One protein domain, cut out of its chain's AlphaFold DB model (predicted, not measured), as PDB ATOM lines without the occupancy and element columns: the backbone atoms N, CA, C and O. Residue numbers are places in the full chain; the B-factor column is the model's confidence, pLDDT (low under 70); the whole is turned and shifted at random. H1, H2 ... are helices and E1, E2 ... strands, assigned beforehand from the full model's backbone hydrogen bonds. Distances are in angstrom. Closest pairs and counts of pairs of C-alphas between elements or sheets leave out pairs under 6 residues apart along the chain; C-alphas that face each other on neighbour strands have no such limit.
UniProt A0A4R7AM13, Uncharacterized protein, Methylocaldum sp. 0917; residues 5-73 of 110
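This is residues 5 to 73 of the 110 residues of an uncharacterized protein of Methylocaldum sp. 0917 (UniProt A0A4R7AM13). A long, strongly twisted ribbon of three strands, E1, E2 and E5, makes the body; at one end E2 and E5 lead by short links to a small hairpin, E3 and E4, and helix H1 grazes the sheet with its first residues and then sticks out with residues 64 to 71. The printed part has 69 residues, with E1, E2, E3, E4, E5 and H1 in that order, a mixed class. The larger sheet has the order E1, E2, E5, and both sheets are antiparallel. The whole is extended, radius of gyration of the C-alphas 17.0 A, and flat, spanning 46 by 44 by 12 A.

E1, residues 5 to 14, and E2, residues 21 to 32, form an antiparallel hairpin at 156 degrees, with N 9 and O 26 within hydrogen-bond range at 2.9 A. E3, residues 36 to 38, and E4, residues 41 to 43, form another at 161 degrees, with N 38 and O 41 at 2.8 A; E3 is apart from E2. E5, residues 48 to 55, is E2's other neighbour, antiparallel at 149 degrees, with N 29 and O 51 at 2.9 A. H1, residues 59 to 71, only grazes this sheet, with residues 59 to 63; its closest C-alphas to E1 are those of Val 8 and Phe 60, 7.9 A apart. Every O i to N i+4 pair in H1 is within hydrogen-bond range.

E1 begins at C-alpha 5 (240.554, 221.034, 118.619) and measures 27.0 A, E2 34.2 A, E3 6.5 A, E4 6.8 A and E5 20.8 A. H1, 17.6 A, ends at C-alpha 71 (227.910, 215.335, 123.194).

The C-alphas farthest apart, those of Glu 39 and Glu 73, are 50.4 A apart. The printed part has no cut and no long link. Residues 68 and 70 to 73 have pLDDT under 70.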
ATOM      1  N   VAL A   5     239.494 221.960 118.203       70.00
ATOM      2  CA  VAL A   5     240.554 221.034 118.619       70.00
ATOM      3  C   VAL A   5     240.537 219.838 117.674       70.00
ATOM      4  O   VAL A   5     239.492 219.230 117.470       70.00
ATOM      5  N   MET A   6     241.687 219.525 117.087       75.38
ATOM      6  CA  MET A   6     241.870 218.365 116.215       75.38
ATOM      7  C   MET A   6     242.457 217.177 116.977       75.38
ATOM      8  O   MET A   6     242.066 216.041 116.741       75.38
ATOM      9  N   ALA A   7     243.406 217.427 117.879       74.38
ATOM     10  CA  ALA A   7     244.025 216.375 118.674       74.38
ATOM     11  C   ALA A   7     244.500 216.913 120.021       74.38
ATOM     12  O   ALA A   7     244.826 218.093 120.160       74.38
ATOM     13  N   VAL A   8     244.595 216.017 120.994       75.56
ATOM     14  CA  VAL A   8     245.156 216.282 122.316       75.56
ATOM     15  C   VAL A   8     246.236 215.235 122.565       75.56
ATOM     16  O   VAL A   8     246.030 214.062 122.266       75.56
ATOM     17  N   MET A   9     247.410 215.647 123.040       80.50
ATOM     18  CA  MET A   9     248.566 214.760 123.165       80.50
ATOM     19  C   MET A   9     249.442 215.099 124.366       80.50
ATOM     20  O   MET A   9     249.604 216.260 124.737       80.50
ATOM     21  N   THR A  10     250.070 214.068 124.922       81.00
ATOM     22  CA  THR A  10     251.129 214.193 125.924       81.00
ATOM     23  C   THR A  10     252.436 213.720 125.302       81.00
ATOM     24  O   THR A  10     252.507 212.618 124.760       81.00
ATOM     25  N   ARG A  11     253.475 214.553 125.364       81.25
ATOM     26  CA  ARG A  11     254.840 214.216 124.950       81.25
ATOM     27  C   ARG A  11     255.722 214.147 126.181       81.25
ATOM     28  O   ARG A  11     255.865 215.140 126.887       81.25
ATOM     29  N   SER A  12     256.350 213.007 126.405       86.00
ATOM     30  CA  SER A  12     257.325 212.827 127.473       86.00
ATOM     31  C   SER A  12     258.652 212.328 126.914       86.00
ATOM     32  O   SER A  12     258.715 211.767 125.819       86.00
ATOM     33  N   GLY A  13     259.736 212.590 127.638       88.00
ATOM     34  CA  GLY A  13     261.074 212.186 127.219       88.00
ATOM     35  C   GLY A  13     262.171 212.779 128.090       88.00
ATOM     36  O   GLY A  13     261.910 213.306 129.168       88.00
ATOM     37  N   LEU A  14     263.411 212.703 127.610       90.06
ATOM     38  CA  LEU A  14     264.577 213.329 128.237       90.06
ATOM     39  C   LEU A  14     264.987 214.560 127.425       90.06
ATOM     40  O   LEU A  14     265.166 214.488 126.207       90.06
ATOM     41  N   ALA A  15     265.132 215.705 128.086       87.12
ATOM     42  CA  ALA A  15     265.514 216.945 127.428       87.12
ATOM     43  C   ALA A  15     266.982 216.879 126.986       87.12
ATOM     44  O   ALA A  15     267.872 216.699 127.815       87.12
ATOM     45  N   LYS A  16     267.252 217.092 125.691       86.69
ATOM     46  CA  LYS A  16     268.608 216.990 125.113       86.69
ATOM     47  C   LYS A  16     269.648 217.871 125.815       86.69
ATOM     48  O   LYS A  16     270.789 217.459 125.957       86.69
ATOM     49  N   ALA A  17     269.254 219.069 126.245       86.69
ATOM     50  CA  ALA A  17     270.172 220.037 126.844       86.69
ATOM     51  C   ALA A  17     270.499 219.753 128.320       86.69
ATOM     52  O   ALA A  17     271.578 220.104 128.779       86.69
ATOM     53  N   SER A  18     269.575 219.156 129.078       87.12
ATOM     54  CA  SER A  18     269.712 219.000 130.535       87.12
ATOM     55  C   SER A  18     269.744 217.548 131.007       87.12
ATOM     56  O   SER A  18     270.003 217.303 132.182       87.12
ATOM     57  N   GLY A  19     269.422 216.591 130.134       90.62
ATOM     58  CA  GLY A  19     269.232 215.183 130.484       90.62
ATOM     59  C   GLY A  19     268.046 214.932 131.422       90.62
ATOM     60  O   GLY A  19     267.843 213.801 131.850       90.62
ATOM     61  N   LYS A  20     267.262 215.962 131.766       89.69
ATOM     62  CA  LYS A  20     266.161 215.836 132.724       89.69
ATOM     63  C   LYS A  20     264.905 215.294 132.040       89.69
ATOM     64  O   LYS A  20     264.627 215.694 130.903       89.69
ATOM     65  N   PRO A  21     264.122 214.441 132.723       88.75
ATOM     66  CA  PRO A  21     262.793 214.072 132.266       88.75
ATOM     67  C   PRO A  21     261.919 215.308 132.064       88.75
ATOM     68  O   PRO A  21     261.966 216.247 132.858       88.75
ATOM     69  N   TYR A  22     261.117 215.289 131.007       86.81
ATOM     70  CA  TYR A  22     260.069 216.267 130.770       86.81
ATOM     71  C   TYR A  22     258.769 215.569 130.390       86.81
ATOM     72  O   TYR A  22     258.763 214.472 129.828       86.81
ATOM     73  N   GLU A  23     257.676 216.267 130.656       83.75
ATOM     74  CA  GLU A  23     256.340 215.948 130.185       83.75
ATOM     75  C   GLU A  23     255.698 217.258 129.718       83.75
ATOM     76  O   GLU A  23     255.775 218.278 130.404       83.75
ATOM     77  N   MET A  24     255.135 217.255 128.516       79.25
ATOM     78  CA  MET A  24     254.446 218.393 127.917       79.25
ATOM     79  C   MET A  24     253.085 217.941 127.424       79.25
ATOM     80  O   MET A  24     252.967 216.972 126.676       79.25
ATOM     81  N   HIS A  25     252.066 218.691 127.801       80.06
ATOM     82  CA  HIS A  25     250.706 218.495 127.340       80.06
ATOM     83  C   HIS A  25     250.414 219.511 126.241       80.06
ATOM     84  O   HIS A  25     250.692 220.700 126.405       80.06
ATOM     85  N   GLN A  26     249.897 219.054 125.107       81.88
ATOM     86  CA  GLN A  26     249.673 219.896 123.941       81.88
ATOM     87  C   GLN A  26     248.325 219.595 123.296       81.88
ATOM     88  O   GLN A  26     247.853 218.458 123.279       81.88
ATOM     89  N   VAL A  27     247.738 220.629 122.710       79.38
ATOM     90  CA  VAL A  27     246.584 220.516 121.824       79.38
ATOM     91  C   VAL A  27     246.983 220.948 120.430       79.38
ATOM     92  O   VAL A  27     247.702 221.930 120.251       79.38
ATOM     93  N   LYS A  28     246.488 220.222 119.435       82.31
ATOM     94  CA  LYS A  28     246.538 220.637 118.044       82.31
ATOM     95  C   LYS A  28     245.196 221.250 117.686       82.31
ATOM     96  O   LYS A  28     244.159 220.600 117.804       82.31
ATOM     97  N   ILE A  29     245.227 222.505 117.276       80.56
ATOM     98  CA  ILE A  29     244.058 223.303 116.918       80.56
ATOM     99  C   ILE A  29     244.055 223.562 115.421       80.56
ATOM    100  O   ILE A  29     245.114 223.655 114.805       80.56
ATOM    101  N   LEU A  30     242.865 223.709 114.851       81.25
ATOM    102  CA  LEU A  30     242.711 224.225 113.500       81.25
ATOM    103  C   LEU A  30     242.749 225.750 113.538       81.25
ATOM    104  O   LEU A  30     242.015 226.377 114.311       81.25
ATOM    105  N   VAL A  31     243.588 226.331 112.693       82.75
ATOM    106  CA  VAL A  31     243.690 227.775 112.475       82.75
ATOM    107  C   VAL A  31     243.462 228.070 110.997       82.75
ATOM    108  O   VAL A  31     243.774 227.217 110.171       82.75
ATOM    109  N   PRO A  32     242.920 229.237 110.623       84.56
ATOM    110  CA  PRO A  32     242.818 229.603 109.214       84.56
ATOM    111  C   PRO A  32     244.187 229.515 108.537       84.56
ATOM    112  O   PRO A  32     245.182 229.952 109.120       84.56
ATOM    113  N   LEU A  33     244.239 228.950 107.329       86.12
ATOM    114  CA  LEU A  33     245.470 228.960 106.543       86.12
ATOM    115  C   LEU A  33     245.854 230.417 106.252       86.12
ATOM    116  O   LEU A  33     245.052 231.176 105.709       86.12
ATOM    117  N   ILE A  34     247.075 230.795 106.624       88.12
ATOM    118  CA  ILE A  34     247.641 232.107 106.312       88.12
ATOM    119  C   ILE A  34     248.618 231.901 105.164       88.12
ATOM    120  O   ILE A  34     249.601 231.174 105.309       88.12
ATOM    121  N   GLU A  35     248.339 232.524 104.023       91.31
ATOM    122  CA  GLU A  35     249.252 232.483 102.888       91.31
ATOM    123  C   GLU A  35     250.563 233.189 103.241       91.31
ATOM    124  O   GLU A  35     250.584 234.231 103.902       91.31
ATOM    125  N   VAL A  36     251.676 232.597 102.818       92.50
ATOM    126  CA  VAL A  36     253.015 233.124 103.077       92.50
ATOM    127  C   VAL A  36     253.726 233.259 101.750       92.50
ATOM    128  O   VAL A  36     253.850 232.287 101.015       92.50
ATOM    129  N   GLU A  37     254.247 234.446 101.464       93.75
ATOM    130  CA  GLU A  37     255.071 234.699 100.288       93.75
ATOM    131  C   GLU A  37     256.386 235.342 100.737       93.75
ATOM    132  O   GLU A  37     256.417 236.435 101.302       93.75
ATOM    133  N   ARG A  38     257.483 234.602 100.571       93.69
ATOM    134  CA  ARG A  38     258.862 234.995 100.886       93.69
ATOM    135  C   ARG A  38     259.762 234.583  99.725       93.69
ATOM    136  O   ARG A  38     259.417 233.677  98.971       93.69
ATOM    137  N   GLU A  39     260.949 235.180  99.628       93.75
ATOM    138  CA  GLU A  39     261.911 234.902  98.543       93.75
ATOM    139  C   GLU A  39     262.237 233.407  98.373       93.75
ATOM    140  O   GLU A  39     262.447 232.942  97.259       93.75
ATOM    141  N   THR A  40     262.243 232.642  99.467       94.88
ATOM    142  CA  THR A  40     262.602 231.215  99.482       94.88
ATOM    143  C   THR A  40     261.436 230.281  99.807       94.88
ATOM    144  O   THR A  40     261.625 229.066  99.844       94.88
ATOM    145  N   PHE A  41     260.238 230.813 100.072       93.12
ATOM    146  CA  PHE A  41     259.098 230.010 100.512       93.12
ATOM    147  C   PHE A  41     257.767 230.638 100.105       93.12
ATOM    148  O   PHE A  41     257.496 231.794 100.429       93.12
ATOM    149  N   GLN A  42     256.919 229.845  99.453       92.31
ATOM    150  CA  GLN A  42     255.555 230.228  99.106       92.31
ATOM    151  C   GLN A  42     254.568 229.173  99.609       92.31
ATOM    152  O   GLN A  42     254.762 227.979  99.383       92.31
ATOM    153  N   LEU A  43     253.500 229.623 100.262       90.94
ATOM    154  CA  LEU A  43     252.380 228.816 100.733       90.94
ATOM    155  C   LEU A  43     251.081 229.500 100.307       90.94
ATOM    156  O   LEU A  43     250.830 230.635 100.709       90.94
ATOM    157  N   ARG A  44     250.270 228.807  99.503       92.69
ATOM    158  CA  ARG A  44     248.971 229.275  98.991       92.69
ATOM    159  C   ARG A  44     247.913 228.186  99.150       92.69
ATOM    160  O   ARG A  44     248.254 227.002  99.084       92.69
ATOM    161  N   GLY A  45     246.647 228.563  99.322       89.69
ATOM    162  CA  GLY A  45     245.544 227.599  99.402       89.69
ATOM    163  C   GLY A  45     244.320 228.086 100.174       89.69
ATOM    164  O   GLY A  45     244.219 229.240 100.570       89.69
ATOM    165  N   PHE A  46     243.386 227.166 100.425       85.81
ATOM    166  CA  PHE A  46     242.151 227.433 101.165       85.81
ATOM    167  C   PHE A  46     241.947 226.392 102.267       85.81
ATOM    168  O   PHE A  46     242.295 225.225 102.097       85.81
ATOM    169  N   GLY A  47     241.335 226.798 103.382       86.62
ATOM    170  CA  GLY A  47     240.968 225.901 104.479       86.62
ATOM    171  C   GLY A  47     241.635 226.265 105.803       86.62
ATOM    172  O   GLY A  47     241.744 227.442 106.150       86.62
ATOM    173  N   ASN A  48     242.033 225.243 106.561       83.25
ATOM    174  CA  ASN A  48     242.667 225.403 107.865       83.25
ATOM    175  C   ASN A  48     244.038 224.726 107.875       83.25
ATOM    176  O   ASN A  48     244.188 223.627 107.345       83.25
ATOM    177  N   ASP A  49     244.991 225.370 108.529       87.06
ATOM    178  CA  ASP A  49     246.244 224.774 108.972       87.06
ATOM    179  C   ASP A  49     246.101 224.282 110.424       87.06
ATOM    180  O   ASP A  49     245.048 224.416 111.062       87.06
ATOM    181  N   THR A  50     247.165 223.703 110.967       85.88
ATOM    182  CA  THR A  50     247.233 223.228 112.341       85.88
ATOM    183  C   THR A  50     248.276 223.998 113.134       85.88
ATOM    184  O   THR A  50     249.404 224.179 112.687       85.88
ATOM    185  N   ALA A  51     247.925 224.402 114.352       82.81
ATOM    186  CA  ALA A  51     248.880 224.945 115.312       82.81
ATOM    187  C   ALA A  51     248.924 224.068 116.566       82.81
ATOM    188  O   ALA A  51     247.908 223.505 116.977       82.81
ATOM    189  N   GLU A  52     250.103 223.939 117.174       86.62
ATOM    190  CA  GLU A  52     250.293 223.225 118.440       86.62
ATOM    191  C   GLU A  52     250.406 224.236 119.582       86.62
ATOM    192  O   GLU A  52     251.206 225.170 119.524       86.62
ATOM    193  N   VAL A  53     249.603 224.049 120.628       81.88
ATOM    194  CA  VAL A  53     249.579 224.922 121.805       81.88
ATOM    195  C   VAL A  53     249.812 224.078 123.046       81.88
ATOM    196  O   VAL A  53     249.146 223.064 123.249       81.88
ATOM    197  N   SER A  54     250.755 224.499 123.885       84.94
ATOM    198  CA  SER A  54     250.978 223.870 125.184       84.94
ATOM    199  C   SER A  54     249.830 224.196 126.135       84.94
ATOM    200  O   SER A  54     249.396 225.343 126.232       84.94
ATOM    201  N   VAL A  55     249.355 223.188 126.854       82.00
ATOM    202  CA  VAL A  55     248.257 223.302 127.817       82.00
ATOM    203  C   VAL A  55     248.684 222.773 129.177       82.00
ATOM    204  O   VAL A  55     249.692 222.079 129.305       82.00
ATOM    205  N   SER A  56     247.920 223.115 130.212       81.31
ATOM    206  CA  SER A  56     248.120 222.530 131.535       81.31
ATOM    207  C   SER A  56     247.585 221.094 131.583       81.31
ATOM    208  O   SER A  56     246.762 220.688 130.758       81.31
ATOM    209  N   LYS A  57     248.031 220.317 132.570       75.50
ATOM    210  CA  LYS A  57     247.598 218.925 132.767       75.50
ATOM    211  C   LYS A  57     246.093 218.813 133.033       75.50
ATOM    212  O   LYS A  57     245.439 217.867 132.608       75.50
ATOM    213  N   GLU A  58     245.526 219.820 133.689       77.69
ATOM    214  CA  GLU A  58     244.106 219.915 134.035       77.69
ATOM    215  C   GLU A  58     243.215 220.187 132.816       77.69
ATOM    216  O   GLU A  58     241.991 220.130 132.929       77.69
ATOM    217  N   PHE A  59     243.797 220.481 131.649       77.25
ATOM    218  CA  PHE A  59     243.037 220.683 130.422       77.25
ATOM    219  C   PHE A  59     242.297 219.410 129.986       77.25
ATOM    220  O   PHE A  59     241.162 219.496 129.529       77.25
ATOM    221  N   PHE A  60     242.908 218.234 130.155       75.81
ATOM    222  CA  PHE A  60     242.371 216.970 129.642       75.81
ATOM    223  C   PHE A  60     241.081 216.564 130.367       75.81
ATOM    224  O   PHE A  60     240.076 216.391 129.678       75.81
ATOM    225  N   PRO A  61     241.044 216.515 131.718       73.06
ATOM    226  CA  PRO A  61     239.804 216.219 132.433       73.06
ATOM    227  C   PRO A  61     238.698 217.233 132.128       73.06
ATOM    228  O   PRO A  61     237.547 216.866 131.943       73.06
ATOM    229  N   ARG A  62     239.046 218.522 131.997       76.81
ATOM    230  CA  ARG A  62     238.063 219.570 131.679       76.81
ATOM    231  C   ARG A  62     237.487 219.429 130.274       76.81
ATOM    232  O   ARG A  62     236.304 219.698 130.077       76.81
ATOM    233  N   LEU A  63     238.314 219.048 129.301       75.31
ATOM    234  CA  LEU A  63     237.851 218.776 127.947       75.31
ATOM    235  C   LEU A  63     236.949 217.541 127.929       75.31
ATOM    236  O   LEU A  63     235.901 217.579 127.298       75.31
ATOM    237  N   GLU A  64     237.327 216.481 128.638       74.75
ATOM    238  CA  GLU A  64     236.518 215.270 128.771       74.75
ATOM    239  C   GLU A  64     235.144 215.573 129.389       74.75
ATOM    240  O   GLU A  64     234.122 215.206 128.812       74.75
ATOM    241  N   ASP A  65     235.104 216.314 130.499       77.44
ATOM    242  CA  ASP A  65     233.858 216.734 131.150       77.44
ATOM    243  C   ASP A  65     232.979 217.577 130.215       77.44
ATOM    244  O   ASP A  65     231.762 217.378 130.141       77.44
ATOM    245  N   TYR A  66     233.592 218.505 129.471       72.81
ATOM    246  CA  TYR A  66     232.895 219.332 128.489       72.81
ATOM    247  C   TYR A  66     232.297 218.483 127.360       72.81
ATOM    248  O   TYR A  66     231.110 218.607 127.066       72.81
ATOM    249  N   LEU A  67     233.084 217.579 126.772       70.75
ATOM    250  CA  LEU A  67     232.621 216.689 125.706       70.75
ATOM    251  C   LEU A  67     231.507 215.760 126.200       70.75
ATOM    252  O   LEU A  67     230.498 215.623 125.519       70.75
ATOM    253  N   LYS A  68     231.621 215.189 127.405       68.88
ATOM    254  CA  LYS A  68     230.566 214.355 128.008       68.88
ATOM    255  C   LYS A  68     229.263 215.119 128.223       68.88
ATOM    256  O   LYS A  68     228.187 214.535 128.097       68.88
ATOM    257  N   LYS A  69     229.342 216.404 128.569       71.19
ATOM    258  CA  LYS A  69     228.162 217.251 128.767       71.19
ATOM    259  C   LYS A  69     227.497 217.620 127.442       71.19
ATOM    260  O   LYS A  69     226.287 217.483 127.329       71.19
ATOM    261  N   GLU A  70     228.275 218.075 126.466       66.62
ATOM    262  CA  GLU A  70     227.744 218.615 125.208       66.62
ATOM    263  C   GLU A  70     227.369 217.510 124.214       66.62
ATOM    264  O   GLU A  70     226.386 217.634 123.492       66.62
ATOM    265  N   LEU A  71     228.120 216.403 124.178       61.16
ATOM    266  CA  LEU A  71     227.910 215.335 123.194       61.16
ATOM    267  C   LEU A  71     226.892 214.275 123.631       61.16
ATOM    268  O   LEU A  71     226.462 213.477 122.793       61.16
ATOM    269  N   LYS A  72     226.446 214.289 124.897       56.66
ATOM    270  CA  LYS A  72     225.342 213.445 125.396       56.66
ATOM    271  C   LYS A  72     224.057 213.600 124.579       56.66
ATOM    272  O   LYS A  72     223.289 212.650 124.474       56.66
ATOM    273  N   GLU A  73     223.842 214.767 123.980       52.09
ATOM    274  CA  GLU A  73     222.664 215.060 123.156       52.09
ATOM    275  C   GLU A  73     222.797 214.557 121.705       52.09
ATOM    276  O   GLU A  73     221.820 214.557 120.963       52.09
TER     277      GLU A  73